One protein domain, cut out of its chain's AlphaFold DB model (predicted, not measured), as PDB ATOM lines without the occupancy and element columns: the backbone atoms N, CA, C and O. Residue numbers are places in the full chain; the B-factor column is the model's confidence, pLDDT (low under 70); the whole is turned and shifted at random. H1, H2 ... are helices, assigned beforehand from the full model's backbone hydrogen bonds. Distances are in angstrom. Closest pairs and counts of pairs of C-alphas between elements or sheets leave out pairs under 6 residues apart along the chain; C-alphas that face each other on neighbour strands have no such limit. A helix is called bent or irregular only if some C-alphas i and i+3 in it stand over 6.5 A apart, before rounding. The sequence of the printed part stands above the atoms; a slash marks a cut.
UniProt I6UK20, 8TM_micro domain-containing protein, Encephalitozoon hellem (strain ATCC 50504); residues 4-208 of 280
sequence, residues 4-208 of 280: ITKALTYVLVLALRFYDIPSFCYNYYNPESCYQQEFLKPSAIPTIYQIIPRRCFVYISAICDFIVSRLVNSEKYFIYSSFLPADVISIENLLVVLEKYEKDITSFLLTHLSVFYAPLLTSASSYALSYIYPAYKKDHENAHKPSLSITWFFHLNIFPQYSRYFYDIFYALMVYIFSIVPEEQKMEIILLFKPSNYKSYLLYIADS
ATOM      1  N   ILE A   4      77.400 -26.179  20.430       73.25
ATOM      2  CA  ILE A   4      77.711 -27.500  19.862       73.25
ATOM      3  C   ILE A   4      76.781 -28.579  20.429       73.25
ATOM      4  O   ILE A   4      76.172 -29.322  19.667       73.25
ATOM      5  N   THR A   5      76.596 -28.618  21.754       76.25
ATOM      6  CA  THR A   5      75.661 -29.569  22.382       76.25
ATOM      7  C   THR A   5      74.234 -29.372  21.888       76.25
ATOM      8  O   THR A   5      73.540 -30.342  21.625       76.25
ATOM      9  N   LYS A   6      73.821 -28.121  21.670       77.06
ATOM     10  CA  LYS A   6      72.496 -27.803  21.139       77.06
ATOM     11  C   LYS A   6      72.325 -28.305  19.703       77.06
ATOM     12  O   LYS A   6      71.318 -28.933  19.400       77.06
ATOM     13  N   ALA A   7      73.313 -28.073  18.837       79.56
ATOM     14  CA  ALA A   7      73.297 -28.565  17.459       79.56
ATOM     15  C   ALA A   7      73.245 -30.101  17.393       79.56
ATOM     16  O   ALA A   7      72.438 -30.648  16.646       79.56
ATOM     17  N   LEU A   8      74.035 -30.789  18.224       81.38
ATOM     18  CA  LEU A   8      74.011 -32.251  18.330       81.38
ATOM     19  C   LEU A   8      72.645 -32.778  18.782       81.38
ATOM     20  O   LEU A   8      72.132 -33.712  18.173       81.38
ATOM     21  N   THR A   9      72.020 -32.152  19.784       79.38
ATOM     22  CA  THR A   9      70.663 -32.522  20.212       79.38
ATOM     23  C   THR A   9      69.661 -32.377  19.070       79.38
ATOM     24  O   THR A   9      68.862 -33.279  18.855       79.38
ATOM     25  N   TYR A  10      69.719 -31.292  18.292       80.38
ATOM     26  CA  TYR A  10      68.830 -31.115  17.139       80.38
ATOM     27  C   TYR A  10      69.038 -32.172  16.058       80.38
ATOM     28  O   TYR A  10      68.055 -32.686  15.535       80.38
ATOM     29  N   VAL A  11      70.288 -32.508  15.734       83.62
ATOM     30  CA  VAL A  11      70.600 -33.561  14.755       83.62
ATOM     31  C   VAL A  11      70.075 -34.910  15.236       83.62
ATOM     32  O   VAL A  11      69.464 -35.639  14.458       83.62
ATOM     33  N   LEU A  12      70.251 -35.220  16.522       83.94
ATOM     34  CA  LEU A  12      69.748 -36.453  17.112       83.94
ATOM     35  C   LEU A  12      68.216 -36.501  17.081       83.94
ATOM     36  O   LEU A  12      67.662 -37.458  16.562       83.94
ATOM     37  N   VAL A  13      67.529 -35.455  17.545       83.56
ATOM     38  CA  VAL A  13      66.056 -35.356  17.516       83.56
ATOM     39  C   VAL A  13      65.517 -35.481  16.089       83.56
ATOM     40  O   VAL A  13      64.549 -36.200  15.851       83.56
ATOM     41  N   LEU A  14      66.170 -34.831  15.125       82.00
ATOM     42  CA  LEU A  14      65.814 -34.913  13.713       82.00
ATOM     43  C   LEU A  14      65.985 -36.343  13.175       82.00
ATOM     44  O   LEU A  14      65.105 -36.838  12.476       82.00
ATOM     45  N   ALA A  15      67.073 -37.029  13.538       82.94
ATOM     46  CA  ALA A  15      67.279 -38.429  13.183       82.94
ATOM     47  C   ALA A  15      66.200 -39.330  13.805       82.94
ATOM     48  O   ALA A  15      65.558 -40.083  13.078       82.94
ATOM     49  N   LEU A  16      65.929 -39.205  15.113       80.00
ATOM     50  CA  LEU A  16      64.866 -39.965  15.790       80.00
ATOM     51  C   LEU A  16      63.508 -39.774  15.091       80.00
ATOM     52  O   LEU A  16      62.753 -40.734  14.935       80.00
ATOM     53  N   ARG A  17      63.222 -38.548  14.629       80.81
ATOM     54  CA  ARG A  17      61.989 -38.203  13.911       80.81
ATOM     55  C   ARG A  17      61.933 -38.799  12.505       80.81
ATOM     56  O   ARG A  17      60.891 -39.317  12.122       80.81
ATOM     57  N   PHE A  18      63.028 -38.753  11.746       81.25
ATOM     58  CA  PHE A  18      63.080 -39.327  10.396       81.25
ATOM     59  C   PHE A  18      62.967 -40.850  10.383       81.25
ATOM     60  O   PHE A  18      62.425 -41.407   9.432       81.25
ATOM     61  N   TYR A  19      63.444 -41.512  11.435       78.62
ATOM     62  CA  TYR A  19      63.274 -42.952  11.612       78.62
ATOM     63  C   TYR A  19      61.960 -43.328  12.307       78.62
ATOM     64  O   TYR A  19      61.710 -44.512  12.472       78.62
ATOM     65  N   ASP A  20      61.139 -42.355  12.720       76.56
ATOM     66  CA  ASP A  20      59.875 -42.560  13.441       76.56
ATOM     67  C   ASP A  20      59.962 -43.625  14.551       76.56
ATOM     68  O   ASP A  20      59.114 -44.507  14.694       76.56
ATOM     69  N   ILE A  21      61.030 -43.548  15.349       74.12
ATOM     70  CA  ILE A  21      61.337 -44.517  16.410       74.12
ATOM     71  C   ILE A  21      60.161 -44.748  17.378       74.12
ATOM     72  O   ILE A  21      59.935 -45.902  17.744       74.12
ATOM     73  N   PRO A  22      59.354 -43.734  17.761       72.06
ATOM     74  CA  PRO A  22      58.166 -43.964  18.583       72.06
ATOM     75  C   PRO A  22      57.185 -44.983  17.995       72.06
ATOM     76  O   PRO A  22      56.651 -45.802  18.743       72.06
ATOM     77  N   SER A  23      56.978 -44.984  16.675       69.62
ATOM     78  CA  SER A  23      56.104 -45.959  16.010       69.62
ATOM     79  C   SER A  23      56.610 -47.395  16.178       69.62
ATOM     80  O   SER A  23      55.801 -48.314  16.298       69.62
ATOM     81  N   PHE A  24      57.931 -47.592  16.271       63.06
ATOM     82  CA  PHE A  24      58.540 -48.890  16.577       63.06
ATOM     83  C   PHE A  24      58.456 -49.249  18.071       63.06
ATOM     84  O   PHE A  24      58.169 -50.395  18.413       63.06
ATOM     85  N   CYS A  25      58.700 -48.291  18.972       60.75
ATOM     86  CA  CYS A  25      58.823 -48.549  20.413       60.75
ATOM     87  C   CYS A  25      57.489 -48.765  21.131       60.75
ATOM     88  O   CYS A  25      57.400 -49.629  21.999       60.75
ATOM     89  N   TYR A  26      56.450 -47.997  20.798       58.28
ATOM     90  CA  TYR A  26      55.168 -48.089  21.508       58.28
ATOM     91  C   TYR A  26      54.335 -49.302  21.099       58.28
ATOM     92  O   TYR A  26      53.206 -49.451  21.564       58.28
ATOM     93  N   ASN A  27      54.878 -50.166  20.232       49.81
ATOM     94  CA  ASN A  27      54.161 -51.280  19.637       49.81
ATOM     95  C   ASN A  27      52.753 -50.831  19.209       49.81
ATOM     96  O   ASN A  27      51.756 -51.523  19.438       49.81
ATOM     97  N   TYR A  28      52.678 -49.637  18.599       49.50
ATOM     98  CA  TYR A  28      51.559 -49.256  17.757       49.50
ATOM     99  C   TYR A  28      51.610 -50.204  16.550       49.50
ATOM    100  O   TYR A  28      51.944 -49.811  15.439       49.50
ATOM    101  N   TYR A  29      51.278 -51.483  16.766       40.91
ATOM    102  CA  TYR A  29      50.642 -52.289  15.743       40.91
ATOM    103  C   TYR A  29      49.473 -51.398  15.264       40.91
ATOM    104  O   TYR A  29      48.498 -51.206  15.985       40.91
ATOM    105  N   ASN A  30      49.557 -50.735  14.111       41.66
ATOM    106  CA  ASN A  30      50.259 -51.200  12.928       41.66
ATOM    107  C   ASN A  30      50.527 -50.031  11.936       41.66
ATOM    108  O   ASN A  30      49.587 -49.279  11.661       41.66
ATOM    109  N   PRO A  31      51.730 -49.908  11.323       43.44
ATOM    110  CA  PRO A  31      51.936 -49.122  10.095       43.44
ATOM    111  C   PRO A  31      50.972 -49.542   8.986       43.44
ATOM    112  O   PRO A  31      50.748 -48.801   8.034       43.44
ATOM    113  N   GLU A  32      50.456 -50.761   9.114       34.53
ATOM    114  CA  GLU A  32      49.666 -51.480   8.156       34.53
ATOM    115  C   GLU A  32      48.670 -52.429   8.826       34.53
ATOM    116  O   GLU A  32      48.581 -53.611   8.513       34.53
ATOM    117  N   SER A  33      47.772 -51.883   9.656       42.56
ATOM    118  CA  SER A  33      46.383 -52.357   9.547       42.56
ATOM    119  C   SER A  33      45.928 -52.215   8.084       42.56
ATOM    120  O   SER A  33      45.024 -52.907   7.636       42.56
ATOM    121  N   CYS A  34      46.643 -51.393   7.308       39.06
ATOM    122  CA  CYS A  34      46.680 -51.383   5.862       39.06
ATOM    123  C   CYS A  34      47.072 -52.710   5.147       39.06
ATOM    124  O   CYS A  34      46.783 -52.761   3.966       39.06
ATOM    125  N   TYR A  35      47.633 -53.771   5.769       37.62
ATOM    126  CA  TYR A  35      47.756 -55.087   5.093       37.62
ATOM    127  C   TYR A  35      46.450 -55.871   5.287       37.62
ATOM    128  O   TYR A  35      45.927 -56.532   4.395       37.62
ATOM    129  N   GLN A  36      45.841 -55.719   6.467       35.44
ATOM    130  CA  GLN A  36      44.584 -56.369   6.853       35.44
ATOM    131  C   GLN A  36      43.319 -55.717   6.270       35.44
ATOM    132  O   GLN A  36      42.224 -56.240   6.464       35.44
ATOM    133  N   GLN A  37      43.455 -54.652   5.479       37.19
ATOM    134  CA  GLN A  37      42.457 -54.292   4.466       37.19
ATOM    135  C   GLN A  37      42.960 -54.352   3.022       37.19
ATOM    136  O   GLN A  37      42.136 -54.249   2.118       37.19
ATOM    137  N   GLU A  38      44.248 -54.583   2.765       36.91
ATOM    138  CA  GLU A  38      44.782 -54.787   1.406       36.91
ATOM    139  C   GLU A  38      44.058 -55.932   0.663       36.91
ATOM    140  O   GLU A  38      44.064 -55.977  -0.562       36.91
ATOM    141  N   PHE A  39      43.333 -56.797   1.393       39.25
ATOM    142  CA  PHE A  39      42.485 -57.870   0.857       39.25
ATOM    143  C   PHE A  39      41.059 -57.953   1.454       39.25
ATOM    144  O   PHE A  39      40.318 -58.887   1.147       39.25
ATOM    145  N   LEU A  40      40.616 -56.983   2.268       38.19
ATOM    146  CA  LEU A  40      39.258 -56.942   2.842       38.19
ATOM    147  C   LEU A  40      38.629 -55.555   2.653       38.19
ATOM    148  O   LEU A  40      38.842 -54.673   3.472       38.19
ATOM    149  N   LYS A  41      37.833 -55.423   1.577       39.38
ATOM    150  CA  LYS A  41      36.967 -54.295   1.152       39.38
ATOM    151  C   LYS A  41      37.560 -52.888   1.367       39.38
ATOM    152  O   LYS A  41      37.648 -52.445   2.508       39.38
ATOM    153  N   PRO A  42      37.843 -52.121   0.296       39.78
ATOM    154  CA  PRO A  42      38.547 -50.851   0.415       39.78
ATOM    155  C   PRO A  42      37.762 -49.893   1.317       39.78
ATOM    156  O   PRO A  42      36.698 -49.405   0.931       39.78
ATOM    157  N   SER A  43      38.277 -49.597   2.514       45.84
ATOM    158  CA  SER A  43      38.051 -48.264   3.062       45.84
ATOM    159  C   SER A  43      38.947 -47.307   2.277       45.84
ATOM    160  O   SER A  43      40.043 -47.672   1.845       45.84
ATOM    161  N   ALA A  44      38.425 -46.121   1.966       50.06
ATOM    162  CA  ALA A  44      39.095 -45.168   1.094       50.06
ATOM    163  C   ALA A  44      40.517 -44.886   1.603       50.06
ATOM    164  O   ALA A  44      40.694 -44.579   2.784       50.06
ATOM    165  N   ILE A  45      41.511 -44.968   0.708       49.28
ATOM    166  CA  ILE A  45      42.873 -44.477   0.951       49.28
ATOM    167  C   ILE A  45      42.746 -43.134   1.680       49.28
ATOM    168  O   ILE A  45      42.062 -42.250   1.147       49.28
ATOM    169  N   PRO A  46      43.339 -42.960   2.880       55.84
ATOM    170  CA  PRO A  46      43.286 -41.688   3.581       55.84
ATOM    171  C   PRO A  46      43.674 -40.576   2.611       55.84
ATOM    172  O   PRO A  46      44.725 -40.671   1.982       55.84
ATOM    173  N   THR A  47      42.832 -39.547   2.472       60.22
ATOM    174  CA  THR A  47      42.947 -38.494   1.442       60.22
ATOM    175  C   THR A  47      44.364 -37.935   1.314       60.22
ATOM    176  O   THR A  47      44.821 -37.614   0.224       60.22
ATOM    177  N   ILE A  48      45.103 -37.887   2.423       60.06
ATOM    178  CA  ILE A  48      46.472 -37.389   2.439       60.06
ATOM    179  C   ILE A  48      47.454 -38.246   1.633       60.06
ATOM    180  O   ILE A  48      48.361 -37.692   1.027       60.06
ATOM    181  N   TYR A  49      47.262 -39.566   1.560       57.88
ATOM    182  CA  TYR A  49      48.127 -40.463   0.787       57.88
ATOM    183  C   TYR A  49      47.839 -40.438  -0.715       57.88
ATOM    184  O   TYR A  49      48.641 -40.936  -1.498       57.88
ATOM    185  N   GLN A  50      46.722 -39.830  -1.125       64.00
ATOM    186  CA  GLN A  50      46.486 -39.505  -2.533       64.00
ATOM    187  C   GLN A  50      47.383 -38.345  -2.992       64.00
ATOM    188  O   GLN A  50      47.669 -38.226  -4.178       64.00
ATOM    189  N   ILE A  51      47.835 -37.506  -2.053       71.19
ATOM    190  CA  ILE A  51      48.651 -36.314  -2.314       71.19
ATOM    191  C   ILE A  51      50.123 -36.580  -1.968       71.19
ATOM    192  O   ILE A  51      51.026 -36.180  -2.699       71.19
ATOM    193  N   ILE A  52      50.376 -37.263  -0.850       75.19
ATOM    194  CA  ILE A  52      51.706 -37.501  -0.296       75.19
ATOM    195  C   ILE A  52      52.022 -39.001  -0.336       75.19
ATOM    196  O   ILE A  52      51.382 -39.778   0.374       75.19
ATOM    197  N   PRO A  53      53.060 -39.432  -1.076       76.56
ATOM    198  CA  PRO A  53      53.505 -40.818  -1.039       76.56
ATOM    199  C   PRO A  53      53.862 -41.249   0.387       76.56
ATOM    200  O   PRO A  53      54.587 -40.548   1.096       76.56
ATOM    201  N   ARG A  54      53.426 -42.445   0.801       68.00
ATOM    202  CA  ARG A  54      53.640 -42.964   2.166       68.00
ATOM    203  C   ARG A  54      55.115 -42.995   2.586       68.00
ATOM    204  O   ARG A  54      55.426 -42.684   3.728       68.00
ATOM    205  N   ARG A  55      56.031 -43.271   1.647       71.94
ATOM    206  CA  ARG A  55      57.489 -43.227   1.884       71.94
ATOM    207  C   ARG A  55      57.990 -41.835   2.271       71.94
ATOM    208  O   ARG A  55      58.950 -41.729   3.020       71.94
ATOM    209  N   CYS A  56      57.340 -40.783   1.781       81.25
ATOM    210  CA  CYS A  56      57.697 -39.393   2.053       81.25
ATOM    211  C   CYS A  56      56.998 -38.839   3.302       81.25
ATOM    212  O   CYS A  56      57.412 -37.808   3.822       81.25
ATOM    213  N   PHE A  57      55.950 -39.508   3.792       81.62
ATOM    214  CA  PHE A  57      55.091 -38.995   4.856       81.62
ATOM    215  C   PHE A  57      55.837 -38.728   6.166       81.62
ATOM    216  O   PHE A  57      55.658 -37.670   6.763       81.62
ATOM    217  N   VAL A  58      56.723 -39.641   6.579       82.94
ATOM    218  CA  VAL A  58      57.549 -39.466   7.785       82.94
ATOM    219  C   VAL A  58      58.457 -38.243   7.647       82.94
ATOM    220  O   VAL A  58      58.510 -37.405   8.547       82.94
ATOM    221  N   TYR A  59      59.103 -38.082   6.487       85.00
ATOM    222  CA  TYR A  59      59.961 -36.930   6.207       85.00
ATOM    223  C   TYR A  59      59.174 -35.619   6.208       85.00
ATOM    224  O   TYR A  59      59.614 -34.640   6.803       85.00
ATOM    225  N   ILE A  60      57.990 -35.604   5.593       87.88
ATOM    226  CA  ILE A  60      57.121 -34.424   5.564       87.88
ATOM    227  C   ILE A  60      56.623 -34.086   6.970       87.88
ATOM    228  O   ILE A  60      56.712 -32.932   7.371       87.88
ATOM    229  N   SER A  61      56.189 -35.074   7.758       88.44
ATOM    230  CA  SER A  61      55.796 -34.876   9.161       88.44
ATOM    231  C   SER A  61      56.945 -34.280   9.984       88.44
ATOM    232  O   SER A  61      56.726 -33.321  10.723       88.44
ATOM    233  N   ALA A  62      58.175 -34.774   9.803       88.62
ATOM    234  CA  ALA A  62      59.362 -34.245  10.472       88.62
ATOM    235  C   ALA A  62      59.678 -32.795  10.064       88.62
ATOM    236  O   ALA A  62      59.962 -31.961  10.925       88.62
ATOM    237  N   ILE A  63      59.594 -32.482   8.766       91.44
ATOM    238  CA  ILE A  63      59.791 -31.123   8.243       91.44
ATOM    239  C   ILE A  63      58.715 -30.181   8.790       91.44
ATOM    240  O   ILE A  63      59.048 -29.094   9.259       91.44
ATOM    241  N   CYS A  64      57.444 -30.593   8.796       94.12
ATOM    242  CA  CYS A  64      56.351 -29.809   9.365       94.12
ATOM    243  C   CYS A  64      56.586 -29.513  10.849       94.12
ATOM    244  O   CYS A  64      56.535 -28.351  11.242       94.12
ATOM    245  N   ASP A  65      56.919 -30.524  11.657       93.62
ATOM    246  CA  ASP A  65      57.186 -30.326  13.087       93.62
ATOM    247  C   ASP A  65      58.393 -29.404  13.323       93.62
ATOM    248  O   ASP A  65      58.386 -28.584  14.246       93.62
ATOM    249  N   PHE A  66      59.426 -29.504  12.479       92.75
ATOM    250  CA  PHE A  66      60.578 -28.608  12.532       92.75
ATOM    251  C   PHE A  66      60.179 -27.163  12.218       92.75
ATOM    252  O   PHE A  66      60.517 -26.263  12.988       92.75
ATOM    253  N   ILE A  67      59.426 -26.928  11.140       94.44
ATOM    254  CA  ILE A  67      58.946 -25.590  10.767       94.44
ATOM    255  C   ILE A  67      58.065 -25.017  11.882       94.44
ATOM    256  O   ILE A  67      58.308 -23.897  12.329       94.44
ATOM    257  N   VAL A  68      57.111 -25.796  12.400       95.81
ATOM    258  CA  VAL A  68      56.240 -25.390  13.513       95.81
ATOM    259  C   VAL A  68      57.059 -24.972  14.730       95.81
ATOM    260  O   VAL A  68      56.816 -23.908  15.292       95.81
ATOM    261  N   SER A  69      58.078 -25.749  15.105       94.44
ATOM    262  CA  SER A  69      58.935 -25.413  16.248       94.44
ATOM    263  C   SER A  69      59.641 -24.064  16.095       94.44
ATOM    264  O   SER A  69      59.841 -23.349  17.079       94.44
ATOM    265  N   ARG A  70      59.988 -23.686  14.856       93.00
ATOM    266  CA  ARG A  70      60.602 -22.393  14.540       93.00
ATOM    267  C   ARG A  70      59.584 -21.266  14.563       93.00
ATOM    268  O   ARG A  70      59.874 -20.232  15.152       93.00
ATOM    269  N   LEU A  71      58.402 -21.479  13.990       93.88
ATOM    270  CA  LEU A  71      57.336 -20.475  13.968       93.88
ATOM    271  C   LEU A  71      56.779 -20.181  15.369       93.88
ATOM    272  O   LEU A  71      56.485 -19.033  15.683       93.88
ATOM    273  N   VAL A  72      56.685 -21.197  16.230       92.12
ATOM    274  CA  VAL A  72      56.232 -21.058  17.628       92.12
ATOM    275  C   VAL A  72      57.382 -20.659  18.569       92.12
ATOM    276  O   VAL A  72      57.147 -20.310  19.722       92.12
ATOM    277  N   ASN A  73      58.630 -20.665  18.086       90.88
ATOM    278  CA  ASN A  73      59.841 -20.410  18.872       90.88
ATOM    279  C   ASN A  73      59.959 -21.316  20.118       90.88
ATOM    280  O   ASN A  73      60.359 -20.877  21.196       90.88
ATOM    281  N   SER A  74      59.610 -22.596  19.961       89.31
ATOM    282  CA  SER A  74      59.599 -23.588  21.040       89.31
ATOM    283  C   SER A  74      60.453 -24.795  20.675       89.31
ATOM    284  O   SER A  74      60.075 -25.648  19.873       89.31
ATOM    285  N   GLU A  75      61.627 -24.901  21.295       88.19
ATOM    286  CA  GLU A  75      62.508 -26.069  21.118       88.19
ATOM    287  C   GLU A  75      61.892 -27.321  21.741       88.19
ATOM    288  O   GLU A  75      62.034 -28.428  21.223       88.19
ATOM    289  N   LYS A  76      61.154 -27.109  22.834       90.81
ATOM    290  CA  LYS A  76      60.385 -28.130  23.531       90.81
ATOM    291  C   LYS A  76      59.387 -28.798  22.597       90.81
ATOM    292  O   LYS A  76      59.330 -30.022  22.583       90.81
ATOM    293  N   TYR A  77      58.674 -28.030  21.771       93.31
ATOM    294  CA  TYR A  77      57.740 -28.589  20.793       93.31
ATOM    295  C   TYR A  77      58.398 -29.658  19.910       93.31
ATOM    296  O   TYR A  77      57.867 -30.759  19.797       93.31
ATOM    297  N   PHE A  78      59.571 -29.362  19.336       91.50
ATOM    298  CA  PHE A  78      60.267 -30.291  18.437       91.50
ATOM    299  C   PHE A  78      60.784 -31.539  19.158       91.50
ATOM    300  O   PHE A  78      60.720 -32.648  18.635       91.50
ATOM    301  N   ILE A  79      61.283 -31.360  20.382       90.06
ATOM    302  CA  ILE A  79      61.728 -32.479  21.214       90.06
ATOM    303  C   ILE A  79      60.535 -33.389  21.527       90.06
ATOM    304  O   ILE A  79      60.618 -34.597  21.319       90.06
ATOM    305  N   TYR A  80      59.406 -32.837  21.969       90.06
ATOM    306  CA  TYR A  80      58.240 -33.641  22.334       90.06
ATOM    307  C   TYR A  80      57.536 -34.267  21.133       90.06
ATOM    308  O   TYR A  80      57.111 -35.417  21.224       90.06
ATOM    309  N   SER A  81      57.474 -33.582  19.989       90.88
ATOM    310  CA  SER A  81      56.931 -34.174  18.764       90.88
ATOM    311  C   SER A  81      57.764 -35.364  18.280       90.88
ATOM    312  O   SER A  81      57.200 -36.299  17.718       90.88
ATOM    313  N   SER A  82      59.074 -35.388  18.562       87.50
ATOM    314  CA  SER A  82      59.950 -36.525  18.240       87.50
ATOM    315  C   SER A  82      59.701 -37.787  19.056       87.50
ATOM    316  O   SER A  82      60.076 -38.867  18.608       87.50
ATOM    317  N   PHE A  83      59.031 -37.671  20.206       85.19
ATOM    318  CA  PHE A  83      58.601 -38.817  21.009       85.19
ATOM    319  C   PHE A  83      57.216 -39.345  20.615       85.19
ATOM    320  O   PHE A  83      56.776 -40.353  21.164       85.19
ATOM    321  N   LEU A  84      56.531 -38.689  19.675       85.25
ATOM    322  CA  LEU A  84      55.229 -39.103  19.157       85.25
ATOM    323  C   LEU A  84      55.380 -39.701  17.748       85.25
ATOM    324  O   LEU A  84      56.268 -39.278  17.012       85.25
ATOM    325  N   PRO A  85      54.520 -40.648  17.334       83.56
ATOM    326  CA  PRO A  85      54.577 -41.251  15.998       83.56
ATOM    327  C   PRO A  85      54.325 -40.220  14.887       83.56
ATOM    328  O   PRO A  85      53.731 -39.169  15.141       83.56
ATOM    329  N   ALA A  86      54.771 -40.464  13.652       83.62
ATOM    330  CA  ALA A  86      54.445 -39.617  12.501       83.62
ATOM    331  C   ALA A  86      52.928 -39.593  12.238       83.62
ATOM    332  O   ALA A  86      52.263 -40.623  12.259       83.62
ATOM    333  N   ASP A  87      52.362 -38.400  12.018       82.62
ATOM    334  CA  ASP A  87      50.906 -38.220  11.943       82.62
ATOM    335  C   ASP A  87      50.548 -37.004  11.078       82.62
ATOM    336  O   ASP A  87      51.316 -36.041  11.000       82.62
ATOM    337  N   VAL A  88      49.355 -37.025  10.479       85.12
ATOM    338  CA  VAL A  88      48.751 -35.935   9.699       85.12
ATOM    339  C   VAL A  88      48.639 -34.671  10.540       85.12
ATOM    340  O   VAL A  88      48.747 -33.565  10.020       85.12
ATOM    341  N   ILE A  89      48.526 -34.839  11.856       90.06
ATOM    342  CA  ILE A  89      48.482 -33.747  12.824       90.06
ATOM    343  C   ILE A  89      49.739 -32.861  12.766       90.06
ATOM    344  O   ILE A  89      49.670 -31.684  13.098       90.06
ATOM    345  N   SER A  90      50.886 -33.360  12.289       91.00
ATOM    346  CA  SER A  90      52.057 -32.506  12.029       91.00
ATOM    347  C   SER A  90      51.782 -31.458  10.942       91.00
ATOM    348  O   SER A  90      52.166 -30.299  11.082       91.00
ATOM    349  N   ILE A  91      51.091 -31.852   9.867       91.88
ATOM    350  CA  ILE A  91      50.699 -30.954   8.770       91.88
ATOM    351  C   ILE A  91      49.597 -30.009   9.249       91.88
ATOM    352  O   ILE A  91      49.652 -28.810   9.000       91.88
ATOM    353  N   GLU A  92      48.626 -30.536   9.986       92.44
ATOM    354  CA  GLU A  92      47.567 -29.746  10.608       92.44
ATOM    355  C   GLU A  92      48.121 -28.664  11.535       92.44
ATOM    356  O   GLU A  92      47.776 -27.500  11.377       92.44
ATOM    357  N   ASN A  93      49.038 -29.010  12.441       95.31
ATOM    358  CA  ASN A  93      49.675 -28.054  13.344       95.31
ATOM    359  C   ASN A  93      50.417 -26.951  12.577       95.31
ATOM    360  O   ASN A  93      50.398 -25.795  12.997       95.31
ATOM    361  N   LEU A  94      51.045 -27.282  11.443       96.06
ATOM    362  CA  LEU A  94      51.642 -26.283  10.557       96.06
ATOM    363  C   LEU A  94      50.582 -25.339   9.984       96.06
ATOM    364  O   LEU A  94      50.757 -24.125  10.060       96.06
ATOM    365  N   LEU A  95      49.479 -25.874   9.459       94.75
ATOM    366  CA  LEU A  95      48.383 -25.068   8.915       94.75
ATOM    367  C   LEU A  95      47.735 -24.174   9.981       94.75
ATOM    368  O   LEU A  95      47.469 -23.011   9.701       94.75
ATOM    369  N   VAL A  96      47.559 -24.674  11.206       94.25
ATOM    370  CA  VAL A  96      47.052 -23.895  12.349       94.25
ATOM    371  C   VAL A  96      47.969 -22.717  12.677       94.25
ATOM    372  O   VAL A  96      47.505 -21.610  12.930       94.25
ATOM    373  N   VAL A  97      49.287 -22.920  12.664       94.12
ATOM    374  CA  VAL A  97      50.231 -21.822  12.920       94.12
ATOM    375  C   VAL A  97      50.248 -20.820  11.761       94.12
ATOM    376  O   VAL A  97      50.347 -19.615  12.002       94.12
ATOM    377  N   LEU A  98      50.117 -21.298  10.520       93.38
ATOM    378  CA  LEU A  98      50.062 -20.456   9.324       93.38
ATOM    379  C   LEU A  98      48.750 -19.669   9.185       93.38
ATOM    380  O   LEU A  98      48.742 -18.641   8.511       93.38
ATOM    381  N   GLU A  99      47.676 -20.089   9.858       89.38
ATOM    382  CA  GLU A  99      46.371 -19.410   9.835       89.38
ATOM    383  C   GLU A  99      46.451 -17.945  10.276       89.38
ATOM    384  O   GLU A  99      45.715 -17.092   9.784       89.38
ATOM    385  N   LYS A 100      47.418 -17.620  11.141       85.44
ATOM    386  CA  LYS A 100      47.692 -16.242  11.571       85.44
ATOM    387  C   LYS A 100      48.157 -15.324  10.437       85.44
ATOM    388  O   LYS A 100      48.085 -14.109  10.596       85.44
ATOM    389  N   TYR A 101      48.666 -15.888   9.343       87.38
ATOM    390  CA  TYR A 101      49.220 -15.150   8.209       87.38
ATOM    391  C   TYR A 101      48.298 -15.202   6.986       87.38
ATOM    392  O   TYR A 101      48.076 -14.170   6.365       87.38
ATOM    393  N   GLU A 102      47.740 -16.373   6.660       87.94
ATOM    394  CA  GLU A 102      46.984 -16.613   5.416       87.94
ATOM    395  C   GLU A 102      45.665 -17.357   5.677       87.94
ATOM    396  O   GLU A 102      45.466 -18.494   5.238       87.94
ATOM    397  N   LYS A 103      44.753 -16.702   6.408       86.19
ATOM    398  CA  LYS A 103      43.530 -17.306   6.967       86.19
ATOM    399  C   LYS A 103      42.673 -18.062   5.944       86.19
ATOM    400  O   LYS A 103      42.244 -19.177   6.220       86.19
ATOM    401  N   ASP A 104      42.423 -17.490   4.767       85.50
ATOM    402  CA  ASP A 104      41.494 -18.084   3.794       85.50
ATOM    403  C   ASP A 104      41.997 -19.427   3.247       85.50
ATOM    404  O   ASP A 104      41.263 -20.419   3.234       85.50
ATOM    405  N   ILE A 105      43.267 -19.481   2.835       87.44
ATOM    406  CA  ILE A 105      43.876 -20.689   2.262       87.44
ATOM    407  C   ILE A 105      44.035 -21.757   3.344       87.44
ATOM    408  O   ILE A 105      43.726 -22.930   3.113       87.44
ATOM    409  N   THR A 106      44.490 -21.381   4.540       90.31
ATOM    410  CA  THR A 106      44.700 -22.343   5.627       90.31
ATOM    411  C   THR A 106      43.389 -22.907   6.149       90.31
ATOM    412  O   THR A 106      43.301 -24.119   6.319       90.31
ATOM    413  N   SER A 107      42.352 -22.083   6.343       88.62
ATOM    414  CA  SER A 107      41.030 -22.551   6.784       88.62
ATOM    415  C   SER A 107      40.400 -23.496   5.764       88.62
ATOM    416  O   SER A 107      39.803 -24.510   6.137       88.62
ATOM    417  N   PHE A 108      40.586 -23.215   4.471       86.81
ATOM    418  CA  PHE A 108      40.160 -24.105   3.396       86.81
ATOM    419  C   PHE A 108      40.859 -25.472   3.475       86.81
ATOM    420  O   PHE A 108      40.194 -26.512   3.512       86.81
ATOM    421  N   LEU A 109      42.192 -25.491   3.576       87.50
ATOM    422  CA  LEU A 109      42.973 -26.731   3.680       87.50
ATOM    423  C   LEU A 109      42.668 -27.511   4.967       87.50
ATOM    424  O   LEU A 109      42.541 -28.736   4.932       87.50
ATOM    425  N   LEU A 110      42.505 -26.818   6.095       89.19
ATOM    426  CA  LEU A 110      42.120 -27.419   7.370       89.19
ATOM    427  C   LEU A 110      40.742 -28.086   7.277       89.19
ATOM    428  O   LEU A 110      40.589 -29.225   7.713       89.19
ATOM    429  N   THR A 111      39.766 -27.438   6.634       87.50
ATOM    430  CA  THR A 111      38.419 -28.008   6.448       87.50
ATOM    431  C   THR A 111      38.436 -29.272   5.580       87.50
ATOM    432  O   THR A 111      37.652 -30.193   5.808       87.50
ATOM    433  N   HIS A 112      39.377 -29.377   4.636       82.56
ATOM    434  CA  HIS A 112      39.605 -30.614   3.881       82.56
ATOM    435  C   HIS A 112      40.198 -31.752   4.724       82.56
ATOM    436  O   HIS A 112      39.976 -32.925   4.409       82.56
ATOM    437  N   LEU A 113      40.949 -31.434   5.782       82.94
ATOM    438  CA  LEU A 113      41.477 -32.437   6.709       82.94
ATOM    439  C   LEU A 113      40.413 -32.917   7.700       82.94
ATOM    440  O   LEU A 113      40.377 -34.111   8.002       82.94
ATOM    441  N   SER A 114      39.574 -32.002   8.194       86.88
ATOM    442  CA  SER A 114      38.538 -32.277   9.192       86.88
ATOM    443  C   SER A 114      37.417 -31.240   9.130       86.88
ATOM    444  O   SER A 114      37.670 -30.035   9.130       86.88
ATOM    445  N   VAL A 115      36.165 -31.696   9.202       89.06
ATOM    446  CA  VAL A 115      34.987 -30.819   9.147       89.06
ATOM    447  C   VAL A 115      34.893 -29.868  10.336       89.06
ATOM    448  O   VAL A 115      34.316 -28.792  10.220       89.06
ATOM    449  N   PHE A 116      35.510 -30.213  11.469       91.44
ATOM    450  CA  PHE A 116      35.511 -29.369  12.666       91.44
ATOM    451  C   PHE A 116      36.139 -27.980  12.451       91.44
ATOM    452  O   PHE A 116      35.906 -27.092  13.263       91.44
ATOM    453  N   TYR A 117      36.880 -27.766  11.357       91.88
ATOM    454  CA  TYR A 117      37.424 -26.457  10.983       91.88
ATOM    455  C   TYR A 117      36.495 -25.611  10.111       91.88
ATOM    456  O   TYR A 117      36.794 -24.442   9.889       91.88
ATOM    457  N   ALA A 118      35.359 -26.146   9.653       90.12
ATOM    458  CA  ALA A 118      34.416 -25.406   8.815       90.12
ATOM    459  C   ALA A 118      33.979 -24.046   9.407       90.12
ATOM    460  O   ALA A 118      33.827 -23.104   8.630       90.12
ATOM    461  N   PRO A 119      33.831 -23.871  10.739       90.88
ATOM    462  CA  PRO A 119      33.532 -22.562  11.324       90.88
ATOM    463  C   PRO A 119      34.613 -21.484  11.119       90.88
ATOM    464  O   PRO A 119      34.335 -20.306  11.335       90.88
ATOM    465  N   LEU A 120      35.833 -21.856  10.712       89.75
ATOM    466  CA  LEU A 120      36.907 -20.916  10.365       89.75
ATOM    467  C   LEU A 120      36.802 -20.389   8.926       89.75
ATOM    468  O   LEU A 120      37.530 -19.458   8.571       89.75
ATOM    469  N   LEU A 121      35.938 -20.981   8.091       88.38
ATOM    470  CA  LEU A 121      35.746 -20.548   6.710       88.38
ATOM    471  C   LEU A 121      35.144 -19.143   6.661       88.38
ATOM    472  O   LEU A 121      34.183 -18.808   7.354       88.38
ATOM    473  N   THR A 122      35.708 -18.324   5.788       79.62
ATOM    474  CA  THR A 122      35.209 -16.990   5.464       79.62
ATOM    475  C   THR A 122      34.107 -17.057   4.406       79.62
ATOM    476  O   THR A 122      33.915 -18.067   3.725       79.62
ATOM    477  N   SER A 123      33.383 -15.955   4.209       70.44
ATOM    478  CA  SER A 123      32.355 -15.851   3.162       70.44
ATOM    479  C   SER A 123      32.901 -16.166   1.761       70.44
ATOM    480  O   SER A 123      32.205 -16.798   0.964       70.44
ATOM    481  N   ALA A 124      34.163 -15.817   1.491       65.38
ATOM    482  CA  ALA A 124      34.864 -16.096   0.237       65.38
ATOM    483  C   ALA A 124      35.112 -17.596  -0.011       65.38
ATOM    484  O   ALA A 124      35.201 -18.026  -1.158       65.38
ATOM    485  N   SER A 125      35.176 -18.403   1.050       67.88
ATOM    486  CA  SER A 125      35.400 -19.853   0.993       67.88
ATOM    487  C   SER A 125      34.130 -20.671   1.272       67.88
ATOM    488  O   SER A 125      34.182 -21.896   1.343       67.88
ATOM    489  N   SER A 126      32.960 -20.025   1.345       61.91
ATOM    490  CA  SER A 126      31.660 -20.673   1.603       61.91
ATOM    491  C   SER A 126      31.269 -21.736   0.567       61.91
ATOM    492  O   SER A 126      30.571 -22.692   0.903       61.91
ATOM    493  N   TYR A 127      31.773 -21.648  -0.670       67.88
ATOM    494  CA  TYR A 127      31.592 -22.694  -1.684       67.88
ATOM    495  C   TYR A 127      32.206 -24.039  -1.256       67.88
ATOM    496  O   TYR A 127      31.732 -25.093  -1.686       67.88
ATOM    497  N   ALA A 128      33.205 -24.027  -0.365       66.75
ATOM    498  CA  ALA A 128      33.814 -25.228   0.198       66.75
ATOM    499  C   ALA A 128      32.823 -26.042   1.043       66.75
ATOM    500  O   ALA A 128      32.979 -27.258   1.149       66.75
ATOM    501  N   LEU A 129      31.752 -25.415   1.562       66.50
ATOM    502  CA  LEU A 129      30.682 -26.109   2.284       66.50
ATOM    503  C   LEU A 129      30.030 -27.211   1.430       66.50
ATOM    504  O   LEU A 129      29.626 -28.242   1.963       66.50
ATOM    505  N   SER A 130      29.987 -27.039   0.102       61.22
ATOM    506  CA  SER A 130      29.458 -28.055  -0.823       61.22
ATOM    507  C   SER A 130      30.309 -29.335  -0.876       61.22
ATOM    508  O   SER A 130      29.790 -30.409  -1.179       61.22
ATOM    509  N   TYR A 131      31.587 -29.254  -0.493       66.31
ATOM    510  CA  TYR A 131      32.538 -30.370  -0.482       66.31
ATOM    511  C   TYR A 131      32.708 -31.017   0.903       66.31
ATOM    512  O   TYR A 131      33.531 -31.916   1.064       66.31
ATOM    513  N   ILE A 132      31.926 -30.603   1.908       71.56
ATOM    514  CA  ILE A 132      32.078 -31.062   3.298       71.56
ATOM    515  C   ILE A 132      31.596 -32.499   3.523       71.56
ATOM    516  O   ILE A 132      32.107 -33.186   4.408       71.56
ATOM    517  N   TYR A 133      30.630 -32.986   2.742       69.44
ATOM    518  CA  TYR A 133      29.952 -34.252   3.045       69.44
ATOM    519  C   TYR A 133      30.896 -35.468   3.199       69.44
ATOM    520  O   TYR A 133      30.742 -36.215   4.173       69.44
ATOM    521  N   PRO A 134      31.917 -35.670   2.338       73.31
ATOM    522  CA  PRO A 134      32.890 -36.746   2.524       73.31
ATOM    523  C   PRO A 134      33.727 -36.600   3.805       73.31
ATOM    524  O   PRO A 134      33.940 -37.589   4.506       73.31
ATOM    525  N   ALA A 135      34.163 -35.379   4.137       73.50
ATOM    526  CA  ALA A 135      34.921 -35.101   5.359       73.50
ATOM    527  C   ALA A 135      34.065 -35.355   6.610       73.50
ATOM    528  O   ALA A 135      34.494 -36.041   7.531       73.50
ATOM    529  N   TYR A 136      32.806 -34.913   6.586       82.38
ATOM    530  CA  TYR A 136      31.848 -35.132   7.667       82.38
ATOM    531  C   TYR A 136      31.615 -36.620   7.946       82.38
ATOM    532  O   TYR A 136      31.591 -37.049   9.098       82.38
ATOM    533  N   LYS A 137      31.430 -37.432   6.895       83.31
ATOM    534  CA  LYS A 137      31.231 -38.878   7.048       83.31
ATOM    535  C   LYS A 137      32.458 -39.545   7.676       83.31
ATOM    536  O   LYS A 137      32.306 -40.334   8.605       83.31
ATOM    537  N   LYS A 138      33.653 -39.192   7.199       81.38
ATOM    538  CA  LYS A 138      34.925 -39.695   7.728       81.38
ATOM    539  C   LYS A 138      35.109 -39.332   9.204       81.38
ATOM    540  O   LYS A 138      35.523 -40.177   9.994       81.38
ATOM    541  N   ASP A 139      34.789 -38.102   9.587       84.62
ATOM    542  CA  ASP A 139      34.934 -37.655  10.972       84.62
ATOM    543  C   ASP A 139      33.904 -38.296  11.909       84.62
ATOM    544  O   ASP A 139      34.261 -38.684  13.020       84.62
ATOM    545  N   HIS A 140      32.677 -38.538  11.437       87.81
ATOM    546  CA  HIS A 140      31.700 -39.355  12.164       87.81
ATOM    547  C   HIS A 140      32.219 -40.782  12.411       87.81
ATOM    548  O   HIS A 140      32.131 -41.288  13.525       87.81
ATOM    549  N   GLU A 141      32.808 -41.433  11.403       83.75
ATOM    550  CA  GLU A 141      33.410 -42.765  11.572       83.75
ATOM    551  C   GLU A 141      34.590 -42.745  12.562       83.75
ATOM    552  O   GLU A 141      34.762 -43.671  13.358       83.75
ATOM    553  N   ASN A 142      35.390 -41.675  12.556       81.38
ATOM    554  CA  ASN A 142      36.505 -41.507  13.488       81.38
ATOM    555  C   ASN A 142      36.066 -41.153  14.914       81.38
ATOM    556  O   ASN A 142      36.811 -41.454  15.843       81.38
ATOM    557  N   ALA A 143      34.876 -40.583  15.114       84.12
ATOM    558  CA  ALA A 143      34.368 -40.201  16.433       84.12
ATOM    559  C   ALA A 143      34.212 -41.390  17.398       84.12
ATOM    560  O   ALA A 143      34.221 -41.205  18.612       84.12
ATOM    561  N   HIS A 144      34.117 -42.614  16.874       81.44
ATOM    562  CA  HIS A 144      34.063 -43.843  17.670       81.44
ATOM    563  C   HIS A 144      35.450 -44.353  18.112       81.44
ATOM    564  O   HIS A 144      35.545 -45.218  18.987       81.44
ATOM    565  N   LYS A 145      36.543 -43.842  17.529       80.69
ATOM    566  CA  LYS A 145      37.915 -44.273  17.846       80.69
ATOM    567  C   LYS A 145      38.460 -43.525  19.067       80.69
ATOM    568  O   LYS A 145      38.235 -42.318  19.151       80.69
ATOM    569  N   PRO A 146      39.217 -44.199  19.964       79.31
ATOM    570  CA  PRO A 146      39.868 -43.555  21.106       79.31
ATOM    571  C   PRO A 146      40.593 -42.274  20.709       79.31
ATOM    572  O   PRO A 146      41.446 -42.288  19.821       79.31
ATOM    573  N   SER A 147      40.206 -41.173  21.342       85.00
ATOM    574  CA  SER A 147      40.760 -39.845  21.107       85.00
ATOM    575  C   SER A 147      40.560 -38.973  22.341       85.00
ATOM    576  O   SER A 147      39.733 -39.271  23.200       85.00
ATOM    577  N   LEU A 148      41.287 -37.859  22.397       87.94
ATOM    578  CA  LEU A 148      41.167 -36.847  23.449       87.94
ATOM    579  C   LEU A 148      39.929 -35.944  23.283       87.94
ATOM    580  O   LEU A 148      39.818 -34.928  23.966       87.94
ATOM    581  N   SER A 149      39.002 -36.298  22.387       89.12
ATOM    582  CA  SER A 149      37.728 -35.593  22.245       89.12
ATOM    583  C   SER A 149      36.847 -35.813  23.475       89.12
ATOM    584  O   SER A 149      36.669 -36.944  23.935       89.12
ATOM    585  N   ILE A 150      36.207 -34.746  23.957       91.12
ATOM    586  CA  ILE A 150      35.273 -34.799  25.092       91.12
ATOM    587  C   ILE A 150      34.018 -35.634  24.791       91.12
ATOM    588  O   ILE A 150      33.320 -36.053  25.713       91.12
ATOM    589  N   THR A 151      33.716 -35.883  23.513       90.06
ATOM    590  CA  THR A 151      32.528 -36.641  23.090       90.06
ATOM    591  C   THR A 151      32.837 -38.091  22.735       90.06
ATOM    592  O   THR A 151      31.905 -38.884  22.581       90.06
ATOM    593  N   TRP A 152      34.115 -38.483  22.645       85.62
ATOM    594  CA  TRP A 152      34.505 -39.825  22.202       85.62
ATOM    595  C   TRP A 152      33.829 -40.932  23.021       85.62
ATOM    596  O   TRP A 152      33.252 -41.866  22.462       85.62
ATOM    597  N   PHE A 153      33.849 -40.823  24.351       85.00
ATOM    598  CA  PHE A 153      33.286 -41.865  25.207       85.00
ATOM    599  C   PHE A 153      31.763 -41.993  25.060       85.00
ATOM    600  O   PHE A 153      31.222 -43.097  25.155       85.00
ATOM    601  N   PHE A 154      31.067 -40.892  24.761       87.62
ATOM    602  CA  PHE A 154      29.645 -40.937  24.417       87.62
ATOM    603  C   PHE A 154      29.431 -41.685  23.099       87.62
ATOM    604  O   PHE A 154      28.578 -42.567  23.032       87.62
ATOM    605  N   HIS A 155      30.244 -41.403  22.078       86.06
ATOM    606  CA  HIS A 155      30.191 -42.115  20.799       86.06
ATOM    607  C   HIS A 155      30.544 -43.598  20.913       86.06
ATOM    608  O   HIS A 155      30.024 -44.405  20.147       86.06
ATOM    609  N   LEU A 156      31.387 -43.991  21.867       83.56
ATOM    610  CA  LEU A 156      31.697 -45.399  22.104       83.56
ATOM    611  C   LEU A 156      30.487 -46.185  22.639       83.56
ATOM    612  O   LEU A 156      30.304 -47.341  22.274       83.56
ATOM    613  N   ASN A 157      29.675 -45.567  23.502       85.19
ATOM    614  CA  ASN A 157      28.603 -46.247  24.240       85.19
ATOM    615  C   ASN A 157      27.201 -46.029  23.653       85.19
ATOM    616  O   ASN A 157      26.227 -46.606  24.135       85.19
ATOM    617  N   ILE A 158      27.071 -45.180  22.635       88.75
ATOM    618  CA  ILE A 158      25.781 -44.901  22.018       88.75
ATOM    619  C   ILE A 158      25.280 -46.080  21.183       88.75
ATOM    620  O   ILE A 158      26.040 -46.727  20.462       88.75
ATOM    621  N   PHE A 159      23.967 -46.319  21.211       89.56
ATOM    622  CA  PHE A 159      23.354 -47.271  20.290       89.56
ATOM    623  C   PHE A 159      23.585 -46.829  18.834       89.56
ATOM    624  O   PHE A 159      23.315 -45.667  18.510       89.56
ATOM    625  N   PRO A 160      24.000 -47.737  17.928       88.06
ATOM    626  CA  PRO A 160      24.328 -47.388  16.542       88.06
ATOM    627  C   PRO A 160      23.219 -46.626  15.805       88.06
ATOM    628  O   PRO A 160      23.496 -45.707  15.044       88.06
ATOM    629  N   GLN A 161      21.952 -46.945  16.084       91.94
ATOM    630  CA  GLN A 161      20.790 -46.277  15.484       91.94
ATOM    631  C   GLN A 161      20.672 -44.777  15.819       91.94
ATOM    632  O   GLN A 161      20.038 -44.038  15.074       91.94
ATOM    633  N   TYR A 162      21.290 -44.319  16.914       92.88
ATOM    634  CA  TYR A 162      21.284 -42.915  17.338       92.88
ATOM    635  C   TYR A 162      22.642 -42.225  17.160       92.88
ATOM    636  O   TYR A 162      22.736 -41.022  17.404       92.88
ATOM    637  N   SER A 163      23.687 -42.942  16.726       90.19
ATOM    638  CA  SER A 163      25.055 -42.401  16.676       90.19
ATOM    639  C   SER A 163      25.136 -41.129  15.837       90.19
ATOM    640  O   SER A 163      25.749 -40.145  16.253       90.19
ATOM    641  N   ARG A 164      24.443 -41.127  14.692       91.56
ATOM    642  CA  ARG A 164      24.425 -39.997  13.770       91.56
ATOM    643  C   ARG A 164      23.738 -38.776  14.367       91.56
ATOM    644  O   ARG A 164      24.295 -37.689  14.317       91.56
ATOM    645  N   TYR A 165      22.568 -38.968  14.969       94.12
ATOM    646  CA  TYR A 165      21.808 -37.886  15.594       94.12
ATOM    647  C   TYR A 165      22.616 -37.186  16.692       94.12
ATOM    648  O   TYR A 165      22.705 -35.962  16.717       94.12
ATOM    649  N   PHE A 166      23.271 -37.954  17.566       93.69
ATOM    650  CA  PHE A 166      24.111 -37.374  18.615       93.69
ATOM    651  C   PHE A 166      25.371 -36.713  18.064       93.69
ATOM    652  O   PHE A 166      25.777 -35.679  18.583       93.69
ATOM    653  N   TYR A 167      25.978 -37.265  17.012       93.31
ATOM    654  CA  TYR A 167      27.091 -36.603  16.334       93.31
ATOM    655  C   TYR A 167      26.676 -35.241  15.776       93.31
ATOM    656  O   TYR A 167      27.364 -34.253  16.016       93.31
ATOM    657  N   ASP A 168      25.520 -35.171  15.114       93.56
ATOM    658  CA  ASP A 168      24.980 -33.925  14.571       93.56
ATOM    659  C   ASP A 168      24.689 -32.907  15.698       93.56
ATOM    660  O   ASP A 168      25.022 -31.728  15.562       93.56
ATOM    661  N   ILE A 169      24.167 -33.355  16.850       95.00
ATOM    662  CA  ILE A 169      23.978 -32.504  18.040       95.00
ATOM    663  C   ILE A 169      25.309 -31.993  18.588       95.00
ATOM    664  O   ILE A 169      25.439 -30.799  18.846       95.00
ATOM    665  N   PHE A 170      26.295 -32.866  18.800       95.00
ATOM    666  CA  PHE A 170      27.585 -32.457  19.356       95.00
ATOM    667  C   PHE A 170      28.338 -31.521  18.414       95.00
ATOM    668  O   PHE A 170      28.966 -30.569  18.873       95.00
ATOM    669  N   TYR A 171      28.235 -31.751  17.106       93.75
ATOM    670  CA  TYR A 171      28.780 -30.847  16.107       93.75
ATOM    671  C   TYR A 171      28.074 -29.484  16.142       93.75
ATOM    672  O   TYR A 171      28.741 -28.454  16.207       93.75
ATOM    673  N   ALA A 172      26.738 -29.450  16.192       94.44
ATOM    674  CA  ALA A 172      25.985 -28.203  16.334       94.44
ATOM    675  C   ALA A 172      26.332 -27.461  17.638       94.44
ATOM    676  O   ALA A 172      26.489 -26.240  17.632       94.44
ATOM    677  N   LEU A 173      26.514 -28.192  18.742       95.94
ATOM    678  CA  LEU A 173      26.947 -27.640  20.023       95.94
ATOM    679  C   LEU A 173      28.348 -27.026  19.925       95.94
ATOM    680  O   LEU A 173      28.558 -25.919  20.414       95.94
ATOM    681  N   MET A 174      29.289 -27.708  19.267       95.50
ATOM    682  CA  MET A 174      30.625 -27.178  18.999       95.50
ATOM    683  C   MET A 174      30.549 -25.867  18.213       95.50
ATOM    684  O   MET A 174      31.141 -24.879  18.640       95.50
ATOM    685  N   VAL A 175      29.773 -25.825  17.122       94.44
ATOM    686  CA  VAL A 175      29.590 -24.618  16.294       94.44
ATOM    687  C   VAL A 175      28.980 -23.476  17.109       94.44
ATOM    688  O   VAL A 175      29.430 -22.333  17.013       94.44
ATOM    689  N   TYR A 176      27.987 -23.777  17.947       95.62
ATOM    690  CA  TYR A 176      27.389 -22.792  18.841       95.62
ATOM    691  C   TYR A 176      28.422 -22.228  19.825       95.62
ATOM    692  O   TYR A 176      28.588 -21.012  19.895       95.62
ATOM    693  N   ILE A 177      29.169 -23.087  20.528       95.62
ATOM    694  CA  ILE A 177      30.217 -22.661  21.468       95.62
ATOM    695  C   ILE A 177      31.290 -21.840  20.740       95.62
ATOM    696  O   ILE A 177      31.673 -20.773  21.208       95.62
ATOM    697  N   PHE A 178      31.725 -22.283  19.561       94.81
ATOM    698  CA  PHE A 178      32.690 -21.580  18.719       94.81
ATOM    699  C   PHE A 178      32.244 -20.148  18.373       94.81
ATOM    700  O   PHE A 178      33.072 -19.241  18.311       94.81
ATOM    701  N   SER A 179      30.940 -19.932  18.169       94.25
ATOM    702  CA  SER A 179      30.383 -18.615  17.829       94.25
ATOM    703  C   SER A 179      30.389 -17.609  18.987       94.25
ATOM    704  O   SER A 179      30.386 -16.405  18.737       94.25
ATOM    705  N   ILE A 180      30.412 -18.084  20.238       95.44
ATOM    706  CA  ILE A 180      30.329 -17.233  21.437       95.44
ATOM    707  C   ILE A 180      31.680 -17.031  22.133       95.44
ATOM    708  O   ILE A 180      31.815 -16.105  22.932       95.44
ATOM    709  N   VAL A 181      32.674 -17.885  21.866       93.06
ATOM    710  CA  VAL A 181      34.009 -17.760  22.472       93.06
ATOM    711  C   VAL A 181      34.876 -16.710  21.761       93.06
ATOM    712  O   VAL A 181      34.740 -16.506  20.551       93.06
ATOM    713  N   PRO A 182      35.815 -16.061  22.479       91.75
ATOM    714  CA  PRO A 182      36.797 -15.165  21.873       91.75
ATOM    715  C   PRO A 182      37.653 -15.862  20.806       91.75
ATOM    716  O   PRO A 182      37.946 -17.052  20.926       91.75
ATOM    717  N   GLU A 183      38.129 -15.100  19.813       88.38
ATOM    718  CA  GLU A 183      38.971 -15.606  18.711       88.38
ATOM    719  C   GLU A 183      40.169 -16.435  19.199       88.38
ATOM    720  O   GLU A 183      40.464 -17.491  18.647       88.38
ATOM    721  N   GLU A 184      40.813 -16.012  20.288       87.19
ATOM    722  CA  GLU A 184      41.988 -16.683  20.858       87.19
ATOM    723  C   GLU A 184      41.707 -18.118  21.339       87.19
ATOM    724  O   GLU A 184      42.618 -18.942  21.381       87.19
ATOM    725  N   GLN A 185      40.452 -18.434  21.677       90.69
ATOM    726  CA  GLN A 185      40.036 -19.728  22.233       90.69
ATOM    727  C   GLN A 185      39.371 -20.639  21.197       90.69
ATOM    728  O   GLN A 185      39.123 -21.812  21.469       90.69
ATOM    729  N   LYS A 186      39.086 -20.135  19.994       92.56
ATOM    730  CA  LYS A 186      38.349 -20.876  18.962       92.56
ATOM    731  C   LYS A 186      39.002 -22.204  18.592       92.56
ATOM    732  O   LYS A 186      38.325 -23.227  18.513       92.56
ATOM    733  N   MET A 187      40.324 -22.209  18.446       93.06
ATOM    734  CA  MET A 187      41.071 -23.434  18.151       93.06
ATOM    735  C   MET A 187      41.054 -24.433  19.309       93.06
ATOM    736  O   MET A 187      41.035 -25.639  19.078       93.06
ATOM    737  N   GLU A 188      41.004 -23.953  20.552       93.38
ATOM    738  CA  GLU A 188      40.900 -24.810  21.737       93.38
ATOM    739  C   GLU A 188      39.545 -25.526  21.773       93.38
ATOM    740  O   GLU A 188      39.490 -26.720  22.060       93.38
ATOM    741  N   ILE A 189      38.463 -24.832  21.397       94.81
ATOM    742  CA  ILE A 189      37.137 -25.445  21.243       94.81
ATOM    743  C   ILE A 189      37.158 -26.519  20.156       94.81
ATOM    744  O   ILE A 189      36.686 -27.628  20.396       94.81
ATOM    745  N   ILE A 190      37.751 -26.236  18.993       94.62
ATOM    746  CA  ILE A 190      37.868 -27.237  17.924       94.62
ATOM    747  C   ILE A 190      38.612 -28.479  18.427       94.62
ATOM    748  O   ILE A 190      38.130 -29.593  18.226       94.62
ATOM    749  N   LEU A 191      39.736 -28.305  19.129       93.44
ATOM    750  CA  LEU A 191      40.525 -29.414  19.673       93.44
ATOM    751  C   LEU A 191      39.743 -30.301  20.644       93.44
ATOM    752  O   LEU A 191      39.914 -31.518  20.608       93.44
ATOM    753  N   LEU A 192      38.896 -29.708  21.491       94.31
ATOM    754  CA  LEU A 192      38.099 -30.442  22.479       94.31
ATOM    755  C   LEU A 192      37.038 -31.342  21.841       94.31
ATOM    756  O   LEU A 192      36.737 -32.398  22.391       94.31
ATOM    757  N   PHE A 193      36.456 -30.938  20.713       93.94
ATOM    758  CA  PHE A 193      35.379 -31.692  20.064       93.94
ATOM    759  C   PHE A 193      35.880 -32.622  18.962       93.94
ATOM    760  O   PHE A 193      35.372 -33.736  18.809       93.94
ATOM    761  N   LYS A 194      36.886 -32.190  18.203       91.06
ATOM    762  CA  LYS A 194      37.487 -32.986  17.140       91.06
ATOM    763  C   LYS A 194      38.192 -34.223  17.721       91.06
ATOM    764  O   LYS A 194      38.819 -34.114  18.775       91.06
ATOM    765  N   PRO A 195      38.178 -35.380  17.029       87.44
ATOM    766  CA  PRO A 195      39.063 -36.500  17.346       87.44
ATOM    767  C   PRO A 195      40.544 -36.072  17.301       87.44
ATOM    768  O   PRO A 195      41.165 -36.024  16.240       87.44
ATOM    769  N   SER A 196      41.095 -35.734  18.468       88.56
ATOM    770  CA  SER A 196      42.446 -35.192  18.651       88.56
ATOM    771  C   SER A 196      43.345 -36.179  19.400       88.56
ATOM    772  O   SER A 196      42.861 -37.048  20.131       88.56
ATOM    773  N   ASN A 197      44.664 -36.034  19.266       88.69
ATOM    774  CA  ASN A 197      45.642 -36.770  20.076       88.69
ATOM    775  C   ASN A 197      46.670 -35.817  20.702       88.69
ATOM    776  O   ASN A 197      46.612 -34.608  20.495       88.69
ATOM    777  N   TYR A 198      47.616 -36.344  21.481       90.00
ATOM    778  CA  TYR A 198      48.606 -35.523  22.192       90.00
ATOM    779  C   TYR A 198      49.378 -34.568  21.285       90.00
ATOM    780  O   TYR A 198      49.703 -33.460  21.707       90.00
ATOM    781  N   LYS A 199      49.633 -34.960  20.030       90.62
ATOM    782  CA  LYS A 199      50.319 -34.095  19.072       90.62
ATOM    783  C   LYS A 199      49.488 -32.858  18.733       90.62
ATOM    784  O   LYS A 199      50.069 -31.788  18.571       90.62
ATOM    785  N   SER A 200      48.161 -32.971  18.687       92.25
ATOM    786  CA  SER A 200      47.261 -31.832  18.452       92.25
ATOM    787  C   SER A 200      47.402 -30.788  19.562       92.25
ATOM    788  O   SER A 200      47.388 -29.587  19.312       92.25
ATOM    789  N   TYR A 201      47.616 -31.240  20.800       94.38
ATOM    790  CA  TYR A 201      47.760 -30.361  21.960       94.38
ATOM    791  C   TYR A 201      49.173 -29.802  22.144       94.38
ATOM    792  O   TYR A 201      49.331 -28.829  22.882       94.38
ATOM    793  N   LEU A 202      50.204 -30.352  21.483       93.94
ATOM    794  CA  LEU A 202      51.598 -29.920  21.670       93.94
ATOM    795  C   LEU A 202      51.807 -28.423  21.422       93.94
ATOM    796  O   LEU A 202      52.578 -27.806  22.153       93.94
ATOM    797  N   LEU A 203      51.092 -27.830  20.458       93.62
ATOM    798  CA  LEU A 203      51.139 -26.383  20.188       93.62
ATOM    799  C   LEU A 203      50.815 -25.540  21.428       93.62
ATOM    800  O   LEU A 203      51.300 -24.423  21.583       93.62
ATOM    801  N   TYR A 204      49.998 -26.093  22.315       92.44
ATOM    802  CA  TYR A 204      49.464 -25.419  23.482       92.44
ATOM    803  C   TYR A 204      50.257 -25.796  24.737       92.44
ATOM    804  O   TYR A 204      50.540 -24.929  25.570       92.44
ATOM    805  N   ILE A 205      50.613 -27.071  24.894       94.12
ATOM    806  CA  ILE A 205      51.163 -27.603  26.149       94.12
ATOM    807  C   ILE A 205      52.695 -27.676  26.189       94.12
ATOM    808  O   ILE A 205      53.237 -27.805  27.281       94.12
ATOM    809  N   ALA A 206      53.414 -27.570  25.063       92.31
ATOM    810  CA  ALA A 206      54.870 -27.788  25.028       92.31
ATOM    811  C   ALA A 206      55.666 -26.872  25.979       92.31
ATOM    812  O   ALA A 206      56.640 -27.306  26.592       92.31
ATOM    813  N   ASP A 207      55.226 -25.624  26.149       90.00
ATOM    814  CA  ASP A 207      55.832 -24.661  27.079       90.00
ATOM    815  C   ASP A 207      55.054 -24.520  28.395       90.00
ATOM    816  O   ASP A 207      55.258 -23.576  29.157       90.00
ATOM    817  N   SER A 208      54.153 -25.459  28.686       90.75
ATOM    818  CA  SER A 208      53.385 -25.463  29.926       90.75
ATOM    819  C   SER A 208      54.244 -25.753  31.158       90.75
ATOM    820  O   SER A 208      55.049 -26.687  31.134       90.75
TER     821      SER A 208
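This is residues 4 to 208 of the 280 residues of the protein "8TM_micro domain-containing protein" of Encephalitozoon hellem (strain ATCC 50504) (UniProt I6UK20). The domain is a slab of mostly aligned helices in two layers: H4, H6 and a cluster of H7, H8 and H9 make one, and H5, H13, H12 and H11 make the other, with few contacts between H12 and H13. H1 packs on one end of the slab with its last residues and slants away from it, short H10 is beside H11 at the other end, and residues 35 to 41, in the long loop between H2 and H3, stick out. The printed part has 205 residues with thirteen named helices, H1 to H13 in chain order, and no named strand; its class is all helix. It is compact, with a radius of gyration of the C-alphas of 17.8 A, and spans 56 by 45 by 30 A.

The longest helix, H11, residues 160 to 180, forms a hairpin with H12, residues 183 to 193; H11 touches H12 with residues 170 to 178 alone, closest at the C-alphas of Phe 178 and Lys 186, 5.7 A, at a shallow tilt of 12 degrees, opposite ways. The hub is H8, residues 115 to 120, which touches four helices. H8 only just touches H11, whose residues 171 to 178 alone take part, and H12, with 3 pairs of C-alphas within 8 A each; the closest are Pro 119 and Val 175, 6.7 A, and Phe 116 and Ile 190, 6.1 A. H8 forms hairpins with H7, residues 103 to 113, closest at the C-alphas of Thr 111 and Tyr 117, 4.9 A, and with H9, residues 123 to 142, closest at Val 115 and Tyr 136, 5.5 A. H6, residues 89 to 98, touches H7 at the C-alphas of Leu 95 and Thr 106, 5.6 A, in a further hairpin. H6 also touches H4, residues 54 to 71, closest at the C-alphas of Ser 61 and Ser 90, 5.3 A, at a steep tilt of 37 degrees, only just past shallow. H13, residues 198 to 205, touches H6, closest at the C-alphas of Ile 89 and Ser 200, 6.1 A, and H5, residues 75 to 82, closest at Tyr 77 and Leu 202, 6.3 A. H1, residues 4 to 18, touches H5 with residues 13 to 17 alone, closest at the C-alphas of Arg 17 and Ser 82, 5.1 A. H10, residues 152 to 157, is close to but not clearly touching H11, closest at the C-alphas of His 155 and Ser 163, 6.6 A. H2, residues 21 to 25, touches no helix; H3, residues 47 to 51, is near H4, with 5 pairs of C-alphas within 10 A. Every O i to N i+4 pair is within hydrogen-bond range in H1, H2, H5, H6, H7 and H10; the counts are 12 of 14 in H4, 15 of 17 in H11, 5 of 7 in H12, 2 of 4 in H13, and 0 of 1 in H3, 0 of 2 in H8 and 7 of 16 in H9, where O i to N i+3 gives 2 of 2, 2 of 3 and 14 of 17.

H11 measures 31.1 A from first to last C-alpha, H9 28.0 A, H4 25.7 A and H1 21.1 A. H1 begins at C-alpha 4, (77.711, -27.500, 19.862), H11 at C-alpha 160, (24.328, -47.388, 16.542), and H13 ends at C-alpha 205, (51.163, -27.603, 26.149). H9 has a kink of 65 degrees near residue 131. Irregular are H8, C-alphas 116 and 119 being 7.2 A apart, H9, 124 and 127, 7.6 A, H11, 161 and 164, 7.5 A, H12, 184 and 187, 7.3 A, and only just H4, 55 and 58, 7.0 A, and H13, 200 and 203, 6.9 A.

The C-alphas farthest apart are those of Ile 4 and Gln 161, 60.1 A. The printed part has no cut, and the one long link, 21 residues, joins H2 to H3. The mean pLDDT of the printed part is 81.2; residues 23 to 50, 54, 124 to 131 and 133 are under 70.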